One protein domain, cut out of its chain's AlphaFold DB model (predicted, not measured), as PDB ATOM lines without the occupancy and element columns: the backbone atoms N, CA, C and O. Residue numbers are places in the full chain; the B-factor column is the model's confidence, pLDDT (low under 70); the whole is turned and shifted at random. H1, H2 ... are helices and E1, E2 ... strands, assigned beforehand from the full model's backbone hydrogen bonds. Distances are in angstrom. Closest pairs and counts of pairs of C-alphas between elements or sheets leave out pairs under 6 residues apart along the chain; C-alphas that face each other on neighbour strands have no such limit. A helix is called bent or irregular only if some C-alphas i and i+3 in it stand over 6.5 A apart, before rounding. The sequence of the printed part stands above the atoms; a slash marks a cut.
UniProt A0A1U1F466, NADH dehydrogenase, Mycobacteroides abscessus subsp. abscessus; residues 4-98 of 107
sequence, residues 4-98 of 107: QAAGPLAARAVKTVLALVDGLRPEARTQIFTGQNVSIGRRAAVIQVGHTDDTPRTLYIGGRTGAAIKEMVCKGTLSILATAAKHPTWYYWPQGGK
ATOM      1  N   GLN A   4      49.379  83.223  25.346       87.81
ATOM      2  CA  GLN A   4      49.878  82.965  26.700       87.81
ATOM      3  C   GLN A   4      51.219  83.652  26.996       87.81
ATOM      4  O   GLN A   4      51.546  83.860  28.157       87.81
ATOM      5  N   ALA A   5      52.004  83.988  25.965       89.38
ATOM      6  CA  ALA A   5      53.269  84.693  26.134       89.38
ATOM      7  C   ALA A   5      53.055  86.171  26.477       89.38
ATOM      8  O   ALA A   5      53.900  86.767  27.138       89.38
ATOM      9  N   ALA A   6      51.939  86.760  26.035       90.50
ATOM     10  CA  ALA A   6      51.740  88.205  26.045       90.50
ATOM     11  C   ALA A   6      51.748  88.794  27.463       90.50
ATOM     12  O   ALA A   6      52.501  89.726  27.727       90.50
ATOM     13  N   GLY A   7      50.968  88.227  28.390       89.56
ATOM     14  CA  GLY A   7      50.909  88.691  29.784       89.56
ATOM     15  C   GLY A   7      52.262  88.611  30.507       89.56
ATOM     16  O   GLY A   7      52.757  89.634  30.981       89.56
ATOM     17  N   PRO A   8      52.913  87.432  30.550       89.44
ATOM     18  CA  PRO A   8      54.245  87.273  31.130       89.44
ATOM     19  C   PRO A   8      55.303  88.186  30.510       89.44
ATOM     20  O   PRO A   8      56.141  88.728  31.231       89.44
ATOM     21  N   LEU A   9      55.266  88.373  29.188       90.50
ATOM     22  CA  LEU A   9      56.192  89.261  28.495       90.50
ATOM     23  C   LEU A   9      55.944  90.726  28.867       90.50
ATOM     24  O   LEU A   9      56.902  91.432  29.174       90.50
ATOM     25  N   ALA A  10      54.685  91.165  28.922       91.31
ATOM     26  CA  ALA A  10      54.325  92.517  29.345       91.31
ATOM     27  C   ALA A  10      54.776  92.799  30.787       91.31
ATOM     28  O   ALA A  10      55.429  93.809  31.040       91.31
ATOM     29  N   ALA A  11      54.525  91.880  31.722       89.88
ATOM     30  CA  ALA A  11      54.963  92.033  33.110       89.88
ATOM     31  C   ALA A  11      56.491  92.128  33.243       89.88
ATOM     32  O   ALA A  11      57.007  92.865  34.083       89.88
ATOM     33  N   ARG A  12      57.239  91.407  32.401       90.06
ATOM     34  CA  ARG A  12      58.704  91.520  32.346       90.06
ATOM     35  C   ARG A  12      59.149  92.842  31.738       90.06
ATOM     36  O   ARG A  12      60.045  93.461  32.293       90.06
ATOM     37  N   ALA A  13      58.508  93.289  30.661       92.00
ATOM     38  CA  ALA A  13      58.804  94.577  30.044       92.00
ATOM     39  C   ALA A  13      58.608  95.730  31.040       92.00
ATOM     40  O   ALA A  13      59.490  96.571  31.168       92.00
ATOM     41  N   VAL A  14      57.517  95.715  31.816       92.56
ATOM     42  CA  VAL A  14      57.276  96.691  32.893       92.56
ATOM     43  C   VAL A  14      58.419  96.687  33.909       92.56
ATOM     44  O   VAL A  14      58.953  97.745  34.225       92.56
ATOM     45  N   LYS A  15      58.848  95.512  34.386       91.19
ATOM     46  CA  LYS A  15      59.971  95.408  35.338       91.19
ATOM     47  C   LYS A  15      61.288  95.911  34.750       91.19
ATOM     48  O   LYS A  15      62.037  96.580  35.450       91.19
ATOM     49  N   THR A  16      61.553  95.617  33.479       93.44
ATOM     50  CA  THR A  16      62.725  96.137  32.765       93.44
ATOM     51  C   THR A  16      62.697  97.658  32.693       93.44
ATOM     52  O   THR A  16      63.695  98.288  33.015       93.44
ATOM     53  N   VAL A  17      61.565  98.254  32.307       94.62
ATOM     54  CA  VAL A  17      61.429  99.715  32.215       94.62
ATOM     55  C   VAL A  17      61.620 100.370  33.583       94.62
ATOM     56  O   VAL A  17      62.385 101.320  33.679       94.62
ATOM     57  N   LEU A  18      60.995  99.839  34.639       93.56
ATOM     58  CA  LEU A  18      61.165 100.361  36.000       93.56
ATOM     59  C   LEU A  18      62.626 100.273  36.468       93.56
ATOM     60  O   LEU A  18      63.167 101.266  36.936       93.56
ATOM     61  N   ALA A  19      63.295  99.134  36.254       94.75
ATOM     62  CA  ALA A  19      64.712  98.987  36.590       94.75
ATOM     63  C   ALA A  19      65.587 100.019  35.859       94.75
ATOM     64  O   ALA A  19      66.465 100.613  36.472       94.75
ATOM     65  N   LEU A  20      65.327 100.266  34.572       96.25
ATOM     66  CA  LEU A  20      66.062 101.268  33.798       96.25
ATOM     67  C   LEU A  20      65.837 102.692  34.320       96.25
ATOM     68  O   LEU A  20      66.792 103.461  34.386       96.25
ATOM     69  N   VAL A  21      64.602 103.037  34.700       96.94
ATOM     70  CA  VAL A  21      64.273 104.342  35.305       96.94
ATOM     71  C   VAL A  21      65.017 104.538  36.628       96.94
ATOM     72  O   VAL A  21      65.525 105.627  36.879       96.94
ATOM     73  N   ASP A  22      65.159 103.476  37.421       96.88
ATOM     74  CA  ASP A  22      65.875 103.492  38.700       96.88
ATOM     75  C   ASP A  22      67.412 103.393  38.550       96.88
ATOM     76  O   ASP A  22      68.134 103.309  39.543       96.88
ATOM     77  N   GLY A  23      67.943 103.362  37.320       97.38
ATOM     78  CA  GLY A  23      69.379 103.188  37.061       97.38
ATOM     79  C   GLY A  23      69.915 101.789  37.396       97.38
ATOM     80  O   GLY A  23      71.125 101.589  37.512       97.38
ATOM     81  N   LEU A  24      69.028 100.805  37.551       97.00
ATOM     82  CA  LEU A  24      69.353  99.413  37.843       97.00
ATOM     83  C   LEU A  24      69.563  98.603  36.558       97.00
ATOM     84  O   LEU A  24      69.023  98.896  35.489       97.00
ATOM     85  N   ARG A  25      70.329  97.513  36.670       95.25
ATOM     86  CA  ARG A  25      70.543  96.578  35.561       95.25
ATOM     87  C   ARG A  25      69.321  95.662  35.380       95.25
ATOM     88  O   ARG A  25      68.983  94.942  36.319       95.25
ATOM     89  N   PRO A  26      68.703  95.597  34.184       92.19
ATOM     90  CA  PRO A  26      67.606  94.668  33.930       92.19
ATOM     91  C   PRO A  26      68.042  93.203  33.979       92.19
ATOM     92  O   PRO A  26      69.114  92.834  33.493       92.19
ATOM     93  N   GLU A  27      67.169  92.349  34.501       86.69
ATOM     94  CA  GLU A  27      67.380  90.904  34.530       86.69
ATOM     95  C   GLU A  27      66.842  90.228  33.264       86.69
ATOM     96  O   GLU A  27      65.669  90.375  32.907       86.69
ATOM     97  N   ALA A  28      67.672  89.405  32.621       82.38
ATOM     98  CA  ALA A  28      67.212  88.518  31.560       82.38
ATOM     99  C   ALA A  28      66.349  87.393  32.159       82.38
ATOM    100  O   ALA A  28      66.779  86.688  33.071       82.38
ATOM    101  N   ARG A  29      65.125  87.213  31.648       82.69
ATOM    102  CA  ARG A  29      64.193  86.176  32.122       82.69
ATOM    103  C   ARG A  29      63.643  85.350  30.960       82.69
ATOM    104  O   ARG A  29      63.171  85.904  29.970       82.69
ATOM    105  N   THR A  30      63.638  84.029  31.118       83.31
ATOM    106  CA  THR A  30      63.186  83.079  30.088       83.31
ATOM    107  C   THR A  30      61.674  82.871  30.122       83.31
ATOM    108  O   THR A  30      61.070  82.755  31.193       83.31
ATOM    109  N   GLN A  31      61.046  82.786  28.946       85.88
ATOM    110  CA  GLN A  31      59.633  82.436  28.813       85.88
ATOM    111  C   GLN A  31      59.396  80.955  29.103       85.88
ATOM    112  O   GLN A  31      60.169  80.112  28.668       85.88
ATOM    113  N   ILE A  32      58.306  80.663  29.814       88.69
ATOM    114  CA  ILE A  32      57.789  79.300  29.943       88.69
ATOM    115  C   ILE A  32      56.396  79.218  29.361       88.69
ATOM    116  O   ILE A  32      55.611  80.173  29.450       88.69
ATOM    117  N   PHE A  33      56.084  78.049  28.829       88.50
ATOM    118  CA  PHE A  33      54.757  77.696  28.382       88.50
ATOM    119  C   PHE A  33      54.208  76.583  29.270       88.50
ATOM    120  O   PHE A  33      54.877  75.596  29.549       88.50
ATOM    121  N   THR A  34      52.977  76.748  29.754       89.19
ATOM    122  CA  THR A  34      52.309  75.722  30.574       89.19
ATOM    123  C   THR A  34      51.686  74.621  29.720       89.19
ATOM    124  O   THR A  34      51.288  73.575  30.231       89.19
ATOM    125  N   GLY A  35      51.597  74.846  28.409       91.19
ATOM    126  CA  GLY A  35      51.026  73.911  27.461       91.19
ATOM    127  C   GLY A  35      50.719  74.550  26.115       91.19
ATOM    128  O   GLY A  35      51.004  75.726  25.878       91.19
ATOM    129  N   GLN A  36      50.109  73.758  25.241       92.75
ATOM    130  CA  GLN A  36      49.537  74.190  23.970       92.75
ATOM    131  C   GLN A  36      48.052  73.866  23.965       92.75
ATOM    132  O   GLN A  36      47.614  72.894  24.572       92.75
ATOM    133  N   ASN A  37      47.246  74.694  23.312       93.75
ATOM    134  CA  ASN A  37      45.812  74.465  23.283       93.75
ATOM    135  C   ASN A  37      45.156  74.981  22.012       93.75
ATOM    136  O   ASN A  37      45.634  75.921  21.375       93.75
ATOM    137  N   VAL A  38      44.019  74.373  21.692       93.94
ATOM    138  CA  VAL A  38      43.149  74.751  20.582       93.94
ATOM    139  C   VAL A  38      41.697  74.496  20.971       93.94
ATOM    140  O   VAL A  38      41.381  73.475  21.574       93.94
ATOM    141  N   SER A  39      40.807  75.434  20.656       93.69
ATOM    142  CA  SER A  39      39.355  75.286  20.827       93.69
ATOM    143  C   SER A  39      38.674  75.193  19.468       93.69
ATOM    144  O   SER A  39      38.976  75.991  18.584       93.69
ATOM    145  N   ILE A  40      37.726  74.269  19.333       93.06
ATOM    146  CA  ILE A  40      36.905  74.054  18.142       93.06
ATOM    147  C   ILE A  40      35.445  74.302  18.547       93.06
ATOM    148  O   ILE A  40      34.746  73.432  19.070       93.06
ATOM    149  N   GLY A  41      34.994  75.544  18.359       91.62
ATOM    150  CA  GLY A  41      33.659  75.990  18.757       91.62
ATOM    151  C   GLY A  41      33.444  76.053  20.277       91.62
ATOM    152  O   GLY A  41      34.382  76.050  21.070       91.62
ATOM    153  N   ARG A  42      32.173  76.128  20.698       93.12
ATOM    154  CA  ARG A  42      31.788  76.349  22.111       93.12
ATOM    155  C   ARG A  42      31.880  75.108  23.003       93.12
ATOM    156  O   ARG A  42      31.691  75.208  24.208       93.12
ATOM    157  N   ARG A  43      32.062  73.919  22.421       94.81
ATOM    158  CA  ARG A  43      31.861  72.640  23.127       94.81
ATOM    159  C   ARG A  43      33.087  71.738  23.154       94.81
ATOM    160  O   ARG A  43      33.056  70.750  23.883       94.81
ATOM    161  N   ALA A  44      34.128  72.055  22.390       96.88
ATOM    162  CA  ALA A  44      35.321  71.232  22.301       96.88
ATOM    163  C   ALA A  44      36.582  72.094  22.351       96.88
ATOM    164  O   ALA A  44      36.704  73.091  21.644       96.88
ATOM    165  N   ALA A  45      37.539  71.686  23.173       96.56
ATOM    166  CA  ALA A  45      38.912  72.151  23.092       96.56
ATOM    167  C   ALA A  45      39.860  71.056  23.577       96.56
ATOM    168  O   ALA A  45      39.446  70.149  24.299       96.56
ATOM    169  N   VAL A  46      41.127  71.170  23.200       96.25
ATOM    170  CA  VAL A  46      42.221  70.349  23.711       96.25
ATOM    171  C   VAL A  46      43.272  71.272  24.306       96.25
ATOM    172  O   VAL A  46      43.625  72.290  23.709       96.25
ATOM    173  N   ILE A  47      43.757  70.912  25.488       95.44
ATOM    174  CA  ILE A  47      44.871  71.548  26.183       95.44
ATOM    175  C   ILE A  47      45.893  70.452  26.471       95.44
ATOM    176  O   ILE A  47      45.672  69.603  27.330       95.44
ATOM    177  N   GLN A  48      46.999  70.473  25.743       96.12
ATOM    178  CA  GLN A  48      48.174  69.650  25.989       96.12
ATOM    179  C   GLN A  48      49.025  70.326  27.063       96.12
ATOM    180  O   GLN A  48      49.480  71.451  26.854       96.12
ATOM    181  N   VAL A  49      49.258  69.665  28.197       95.12
ATOM    182  CA  VAL A  49      50.102  70.219  29.267       95.12
ATOM    183  C   VAL A  49      51.574  70.076  28.883       95.12
ATOM    184  O   VAL A  49      51.964  69.067  28.292       95.12
ATOM    185  N   GLY A  50      52.382  71.086  29.201       91.94
ATOM    186  CA  GLY A  50      53.821  71.122  28.938       91.94
ATOM    187  C   GLY A  50      54.665  71.142  30.214       91.94
ATOM    188  O   GLY A  50      54.210  71.532  31.292       91.94
ATOM    189  N   HIS A  51      55.908  70.701  30.093       89.25
ATOM    190  CA  HIS A  51      56.983  71.002  31.029       89.25
ATOM    191  C   HIS A  51      57.502  72.434  30.814       89.25
ATOM    192  O   HIS A  51      57.192  73.085  29.821       89.25
ATOM    193  N   THR A  52      58.309  72.943  31.748       87.88
ATOM    194  CA  THR A  52      58.896  74.296  31.666       87.88
ATOM    195  C   THR A  52      60.021  74.422  30.633       87.88
ATOM    196  O   THR A  52      60.525  75.524  30.419       87.88
ATOM    197  N   ASP A  53      60.422  73.314  30.009       86.69
ATOM    198  CA  ASP A  53      61.294  73.252  28.830       86.69
ATOM    199  C   ASP A  53      60.507  73.143  27.503       86.69
ATOM    200  O   ASP A  53      61.101  73.028  26.430       86.69
ATOM    201  N   ASP A  54      59.177  73.242  27.582       85.56
ATOM    202  CA  ASP A  54      58.174  73.099  26.523       85.56
ATOM    203  C   ASP A  54      57.998  71.685  25.946       85.56
ATOM    204  O   ASP A  54      57.298  71.518  24.943       85.56
ATOM    205  N   THR A  55      58.566  70.650  26.568       87.88
ATOM    206  CA  THR A  55      58.250  69.264  26.194       87.88
ATOM    207  C   THR A  55      56.825  68.893  26.638       87.88
ATOM    208  O   THR A  55      56.358  69.355  27.687       87.88
ATOM    209  N   PRO A  56      56.069  68.100  25.859       91.31
ATOM    210  CA  PRO A  56      54.711  67.717  26.231       91.31
ATOM    211  C   PRO A  56      54.715  66.724  27.400       91.31
ATOM    212  O   PRO A  56      55.515  65.794  27.444       91.31
ATOM    213  N   ARG A  57      53.772  66.884  28.333       94.31
ATOM    214  CA  ARG A  57      53.447  65.857  29.332       94.31
ATOM    215  C   ARG A  57      52.534  64.794  28.727       94.31
ATOM    216  O   ARG A  57      51.808  65.055  27.776       94.31
ATOM    217  N   THR A  58      52.437  63.635  29.364       95.00
ATOM    218  CA  THR A  58      51.408  62.626  29.042       95.00
ATOM    219  C   THR A  58      49.984  63.063  29.426       95.00
ATOM    220  O   THR A  58      49.011  62.394  29.090       95.00
ATOM    221  N   LEU A  59      49.846  64.201  30.116       96.56
ATOM    222  CA  LEU A  59      48.579  64.774  30.558       96.56
ATOM    223  C   LEU A  59      48.009  65.763  29.531       96.56
ATOM    224  O   LEU A  59      48.673  66.732  29.153       96.56
ATOM    225  N   TYR A  60      46.735  65.588  29.186       96.69
ATOM    226  CA  TYR A  60      45.960  66.547  28.402       96.69
ATOM    227  C   TYR A  60      44.528  66.686  28.938       96.69
ATOM    228  O   TYR A  60      44.011  65.802  29.619       96.69
ATOM    229  N   ILE A  61      43.875  67.805  28.615       96.56
ATOM    230  CA  ILE A  61      42.473  68.077  28.958       96.56
ATOM    231  C   ILE A  61      41.693  68.308  27.666       96.56
ATOM    232  O   ILE A  61      42.008  69.220  26.903       96.56
ATOM    233  N   GLY A  62      40.675  67.482  27.422       96.62
ATOM    234  CA  GLY A  62      39.876  67.504  26.197       96.62
ATOM    235  C   GLY A  62      38.407  67.897  26.391       96.62
ATOM    236  O   GLY A  62      37.917  68.104  27.505       96.62
ATOM    237  N   GLY A  63      37.684  67.952  25.271       96.12
ATOM    238  CA  GLY A  63      36.226  68.040  25.225       96.12
ATOM    239  C   GLY A  63      35.648  69.317  25.839       96.12
ATOM    240  O   GLY A  63      36.168  70.421  25.654       96.12
ATOM    241  N   ARG A  64      34.530  69.163  26.558       96.69
ATOM    242  CA  ARG A  64      33.774  70.278  27.156       96.69
ATOM    243  C   ARG A  64      34.540  70.955  28.287       96.69
ATOM    244  O   ARG A  64      34.477  72.173  28.409       96.69
ATOM    245  N   THR A  65      35.288  70.181  29.068       96.56
ATOM    246  CA  THR A  65      36.138  70.700  30.146       96.56
ATOM    247  C   THR A  65      37.226  71.606  29.582       96.56
ATOM    248  O   THR A  65      37.401  72.723  30.060       96.56
ATOM    249  N   GLY A  66      37.890  71.182  28.500       96.19
ATOM    250  CA  GLY A  66      38.832  72.039  27.780       96.19
ATOM    251  C   GLY A  66      38.175  73.334  27.295       96.19
ATOM    252  O   GLY A  66      38.744  74.413  27.456       96.19
ATOM    253  N   ALA A  67      36.963  73.253  26.730       96.25
ATOM    254  CA  ALA A  67      36.235  74.431  26.253       96.25
ATOM    255  C   ALA A  67      35.887  75.409  27.392       96.25
ATOM    256  O   ALA A  67      36.066  76.615  27.237       96.25
ATOM    257  N   ALA A  68      35.475  74.896  28.555       96.00
ATOM    258  CA  ALA A  68      35.201  75.710  29.737       96.00
ATOM    259  C   ALA A  68      36.464  76.416  30.260       96.00
ATOM    260  O   ALA A  68      36.423  77.611  30.552       96.00
ATOM    261  N   ILE A  69      37.606  75.716  30.308       95.06
ATOM    262  CA  ILE A  69      38.896  76.326  30.665       95.06
ATOM    263  C   ILE A  69      39.239  77.445  29.679       95.06
ATOM    264  O   ILE A  69      39.640  78.534  30.083       95.06
ATOM    265  N   LYS A  70      39.047  77.213  28.379       93.00
ATOM    266  CA  LYS A  70      39.310  78.229  27.355       93.00
ATOM    267  C   LYS A  70      38.439  79.471  27.532       93.00
ATOM    268  O   LYS A  70      38.961  80.578  27.429       93.00
ATOM    269  N   GLU A  71      37.158  79.309  27.842       94.31
ATOM    270  CA  GLU A  71      36.272  80.440  28.128       94.31
ATOM    271  C   GLU A  71      36.699  81.203  29.391       94.31
ATOM    272  O   GLU A  71      36.741  82.435  29.382       94.31
ATOM    273  N   MET A  72      37.089  80.482  30.448       94.12
ATOM    274  CA  MET A  72      37.623  81.074  31.674       94.12
ATOM    275  C   MET A  72      38.883  81.906  31.401       94.12
ATOM    276  O   MET A  72      38.974  83.030  31.883       94.12
ATOM    277  N   VAL A  73      39.825  81.401  30.595       92.44
ATOM    278  CA  VAL A  73      41.052  82.128  30.220       92.44
ATOM    279  C   VAL A  73      40.715  83.429  29.488       92.44
ATOM    280  O   VAL A  73      41.249  84.486  29.828       92.44
ATOM    281  N   CYS A  74      39.800  83.383  28.514       91.81
ATOM    282  CA  CYS A  74      39.394  84.574  27.768       91.81
ATOM    283  C   CYS A  74      38.739  85.625  28.675       91.81
ATOM    284  O   CYS A  74      39.116  86.793  28.623       91.81
ATOM    285  N   LYS A  75      37.802  85.220  29.545       93.12
ATOM    286  CA  LYS A  75      37.140  86.142  30.484       93.12
ATOM    287  C   LYS A  75      38.114  86.687  31.531       93.12
ATOM    288  O   LYS A  75      38.162  87.892  31.759       93.12
ATOM    289  N   GLY A  76      38.931  85.814  32.120       92.69
ATOM    290  CA  GLY A  76      39.901  86.169  33.155       92.69
ATOM    291  C   GLY A  76      40.982  87.133  32.668       92.69
ATOM    292  O   GLY A  76      41.468  87.944  33.453       92.69
ATOM    293  N   THR A  77      41.311  87.116  31.371       92.31
ATOM    294  CA  THR A  77      42.272  88.063  30.781       92.31
ATOM    295  C   THR A  77      41.852  89.516  31.012       92.31
ATOM    296  O   THR A  77      42.690  90.338  31.371       92.31
ATOM    297  N   LEU A  78      40.561  89.840  30.884       92.62
ATOM    298  CA  LEU A  78      40.066  91.204  31.107       92.62
ATOM    299  C   LEU A  78      40.239  91.642  32.565       92.62
ATOM    300  O   LEU A  78      40.692  92.754  32.828       92.62
ATOM    301  N   SER A  79      39.945  90.755  33.517       91.69
ATOM    302  CA  SER A  79      40.156  91.022  34.944       91.69
ATOM    303  C   SER A  79      41.638  91.201  35.273       91.69
ATOM    304  O   SER A  79      41.990  92.114  36.015       91.69
ATOM    305  N   ILE A  80      42.518  90.382  34.685       91.44
ATOM    306  CA  ILE A  80      43.972  90.512  34.853       91.44
ATOM    307  C   ILE A  80      44.453  91.880  34.367       91.44
ATOM    308  O   ILE A  80      45.216  92.535  35.076       91.44
ATOM    309  N   LEU A  81      43.992  92.323  33.193       91.19
ATOM    310  CA  LEU A  81      44.343  93.632  32.639       91.19
ATOM    311  C   LEU A  81      43.834  94.778  33.523       91.19
ATOM    312  O   LEU A  81      44.588  95.706  33.807       91.19
ATOM    313  N   ALA A  82      42.598  94.690  34.021       93.12
ATOM    314  CA  ALA A  82      42.038  95.689  34.930       93.12
ATOM    315  C   ALA A  82      42.830  95.795  36.249       93.12
ATOM    316  O   ALA A  82      43.087  96.901  36.726       93.12
ATOM    317  N   THR A  83      43.263  94.668  36.823       92.81
ATOM    318  CA  THR A  83      44.126  94.661  38.017       92.81
ATOM    319  C   THR A  83      45.523  95.190  37.700       92.81
ATOM    320  O   THR A  83      46.067  95.985  38.464       92.81
ATOM    321  N   ALA A  84      46.095  94.802  36.556       91.50
ATOM    322  CA  ALA A  84      47.418  95.251  36.124       91.50
ATOM    323  C   ALA A  84      47.485  96.766  35.902       91.50
ATOM    324  O   ALA A  84      48.500  97.371  36.228       91.50
ATOM    325  N   ALA A  85      46.395  97.385  35.444       90.81
ATOM    326  CA  ALA A  85      46.307  98.837  35.309       90.81
ATOM    327  C   ALA A  85      46.447  99.580  36.653       90.81
ATOM    328  O   ALA A  85      46.956 100.695  36.681       90.81
ATOM    329  N   LYS A  86      46.015  98.969  37.765       94.62
ATOM    330  CA  LYS A  86      46.099  99.560  39.115       94.62
ATOM    331  C   LYS A  86      47.374  99.162  39.864       94.62
ATOM    332  O   LYS A  86      47.872  99.932  40.677       94.62
ATOM    333  N   HIS A  87      47.897  97.966  39.597       92.50
ATOM    334  CA  HIS A  87      49.039  97.389  40.311       92.50
ATOM    335  C   HIS A  87      50.060  96.775  39.338       92.50
ATOM    336  O   HIS A  87      50.209  95.562  39.305       92.50
ATOM    337  N   PRO A  88      50.805  97.559  38.545       86.06
ATOM    338  CA  PRO A  88      51.571  97.070  37.385       86.06
ATOM    339  C   PRO A  88      52.618  95.977  37.676       86.06
ATOM    340  O   PRO A  88      53.019  95.246  36.771       86.06
ATOM    341  N   THR A  89      53.041  95.812  38.929       87.69
ATOM    342  CA  THR A  89      54.016  94.799  39.362       87.69
ATOM    343  C   THR A  89      53.389  93.521  39.933       87.69
ATOM    344  O   THR A  89      54.125  92.569  40.205       87.69
ATOM    345  N   TRP A  90      52.057  93.460  40.084       90.19
ATOM    346  CA  TRP A  90      51.348  92.340  40.726       90.19
ATOM    347  C   TRP A  90      51.463  91.029  39.947       90.19
ATOM    348  O   TRP A  90      51.452  89.944  40.529       90.19
ATOM    349  N   TYR A  91      51.549  91.126  38.619       86.94
ATOM    350  CA  TYR A  91      51.516  89.963  37.751       86.94
ATOM    351  C   TYR A  91      52.852  89.221  37.811       86.94
ATOM    352  O   TYR A  91      53.856  89.618  37.208       86.94
ATOM    353  N   TYR A  92      52.859  88.118  38.551       84.38
ATOM    354  CA  TYR A  92      53.990  87.210  38.639       84.38
ATOM    355  C   TYR A  92      53.814  86.038  37.673       84.38
ATOM    356  O   TYR A  92      52.767  85.394  37.633       84.38
ATOM    357  N   TRP A  93      54.872  85.729  36.923       86.19
ATOM    358  CA  TRP A  93      54.953  84.525  36.105       86.19
ATOM    359  C   TRP A  93      56.240  83.771  36.438       86.19
ATOM    360  O   TRP A  93      57.288  84.421  36.560       86.19
ATOM    361  N   PRO A  94      56.202  82.431  36.564       82.94
ATOM    362  CA  PRO A  94      57.389  81.674  36.916       82.94
ATOM    363  C   PRO A  94      58.481  81.826  35.851       82.94
ATOM    364  O   PRO A  94      58.219  82.078  34.668       82.94
ATOM    365  N   GLN A  95      59.729  81.683  36.282       78.06
ATOM    366  CA  GLN A  95      60.861  81.595  35.372       78.06
ATOM    367  C   GLN A  95      61.077  80.151  34.917       78.06
ATOM    368  O   GLN A  95      60.865  79.204  35.673       78.06
ATOM    369  N   GLY A  96      61.533  80.004  33.676       73.38
ATOM    370  CA  GLY A  96      62.098  78.761  33.157       73.38
ATOM    371  C   GLY A  96      63.606  78.871  33.044       73.38
ATOM    372  O   GLY A  96      64.153  79.969  33.066       73.38
ATOM    373  N   GLY A  97      64.276  77.736  32.874       70.44
ATOM    374  CA  GLY A  97      65.733  77.724  32.713       70.44
ATOM    375  C   GLY A  97      66.279  76.558  31.902       70.44
ATOM    376  O   GLY A  97      67.316  76.692  31.271       70.44
ATOM    377  N   LYS A  98      65.559  75.435  31.832       74.81
ATOM    378  CA  LYS A  98      66.134  74.184  31.324       74.81
ATOM    379  C   LYS A  98      65.909  73.921  29.837       74.81
ATOM    380  O   LYS A  98      66.374  72.911  29.332       74.81
TER     381      LYS A  98
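This is residues 4 to 98 of the 107 residues of the protein "NADH dehydrogenase" of Mycobacteroides abscessus subsp. abscessus (UniProt A0A1U1F466). A small antiparallel sheet, E1 - E2 - E3, sits at one end of a flat, loose body; the long helix H2 packs on one face with residues 63 to 71 and runs away from it, and H1 is near H2, off the sheet. The 95 printed residues run H1 E1 E2 E3 H2, mixed in class; radius of gyration of the C-alphas 15.9 A, spans 50 by 32 by 15 A.

The strands are E1, residues 35 to 40, E2, 44 to 50, and E3, 56 to 61. H2, 63 to 86, is 35.8 A long, ending at C-alpha 86 (46.099, 99.560, 39.115). H1, 4 to 21, 27.2 A, begins at C-alpha 4 (49.878, 82.965, 26.700); it is only just irregular, C-alphas 4 and 7 being 6.6 A apart.

E1 E2 E3 form a meander, each strand the antiparallel neighbour of the one before; N 38 and O 46 are 2.9 A apart, N 47 and O 61 2.8 A. H2, over E1 and E2, stands up from the sheet at 50 degrees; its closest C-alphas to E2 are Gly 63 and Ala 44, 4.4 A. O i to N i+4 pairs are within hydrogen-bond range in 13 of 14 in H1 and 17 of 20 in H2.

The C-alphas of Gly 23 and Arg 43 are farthest apart, 50.3 A. The link H1 to E1 is long. The printed part has no cut; no printed residue is under 70.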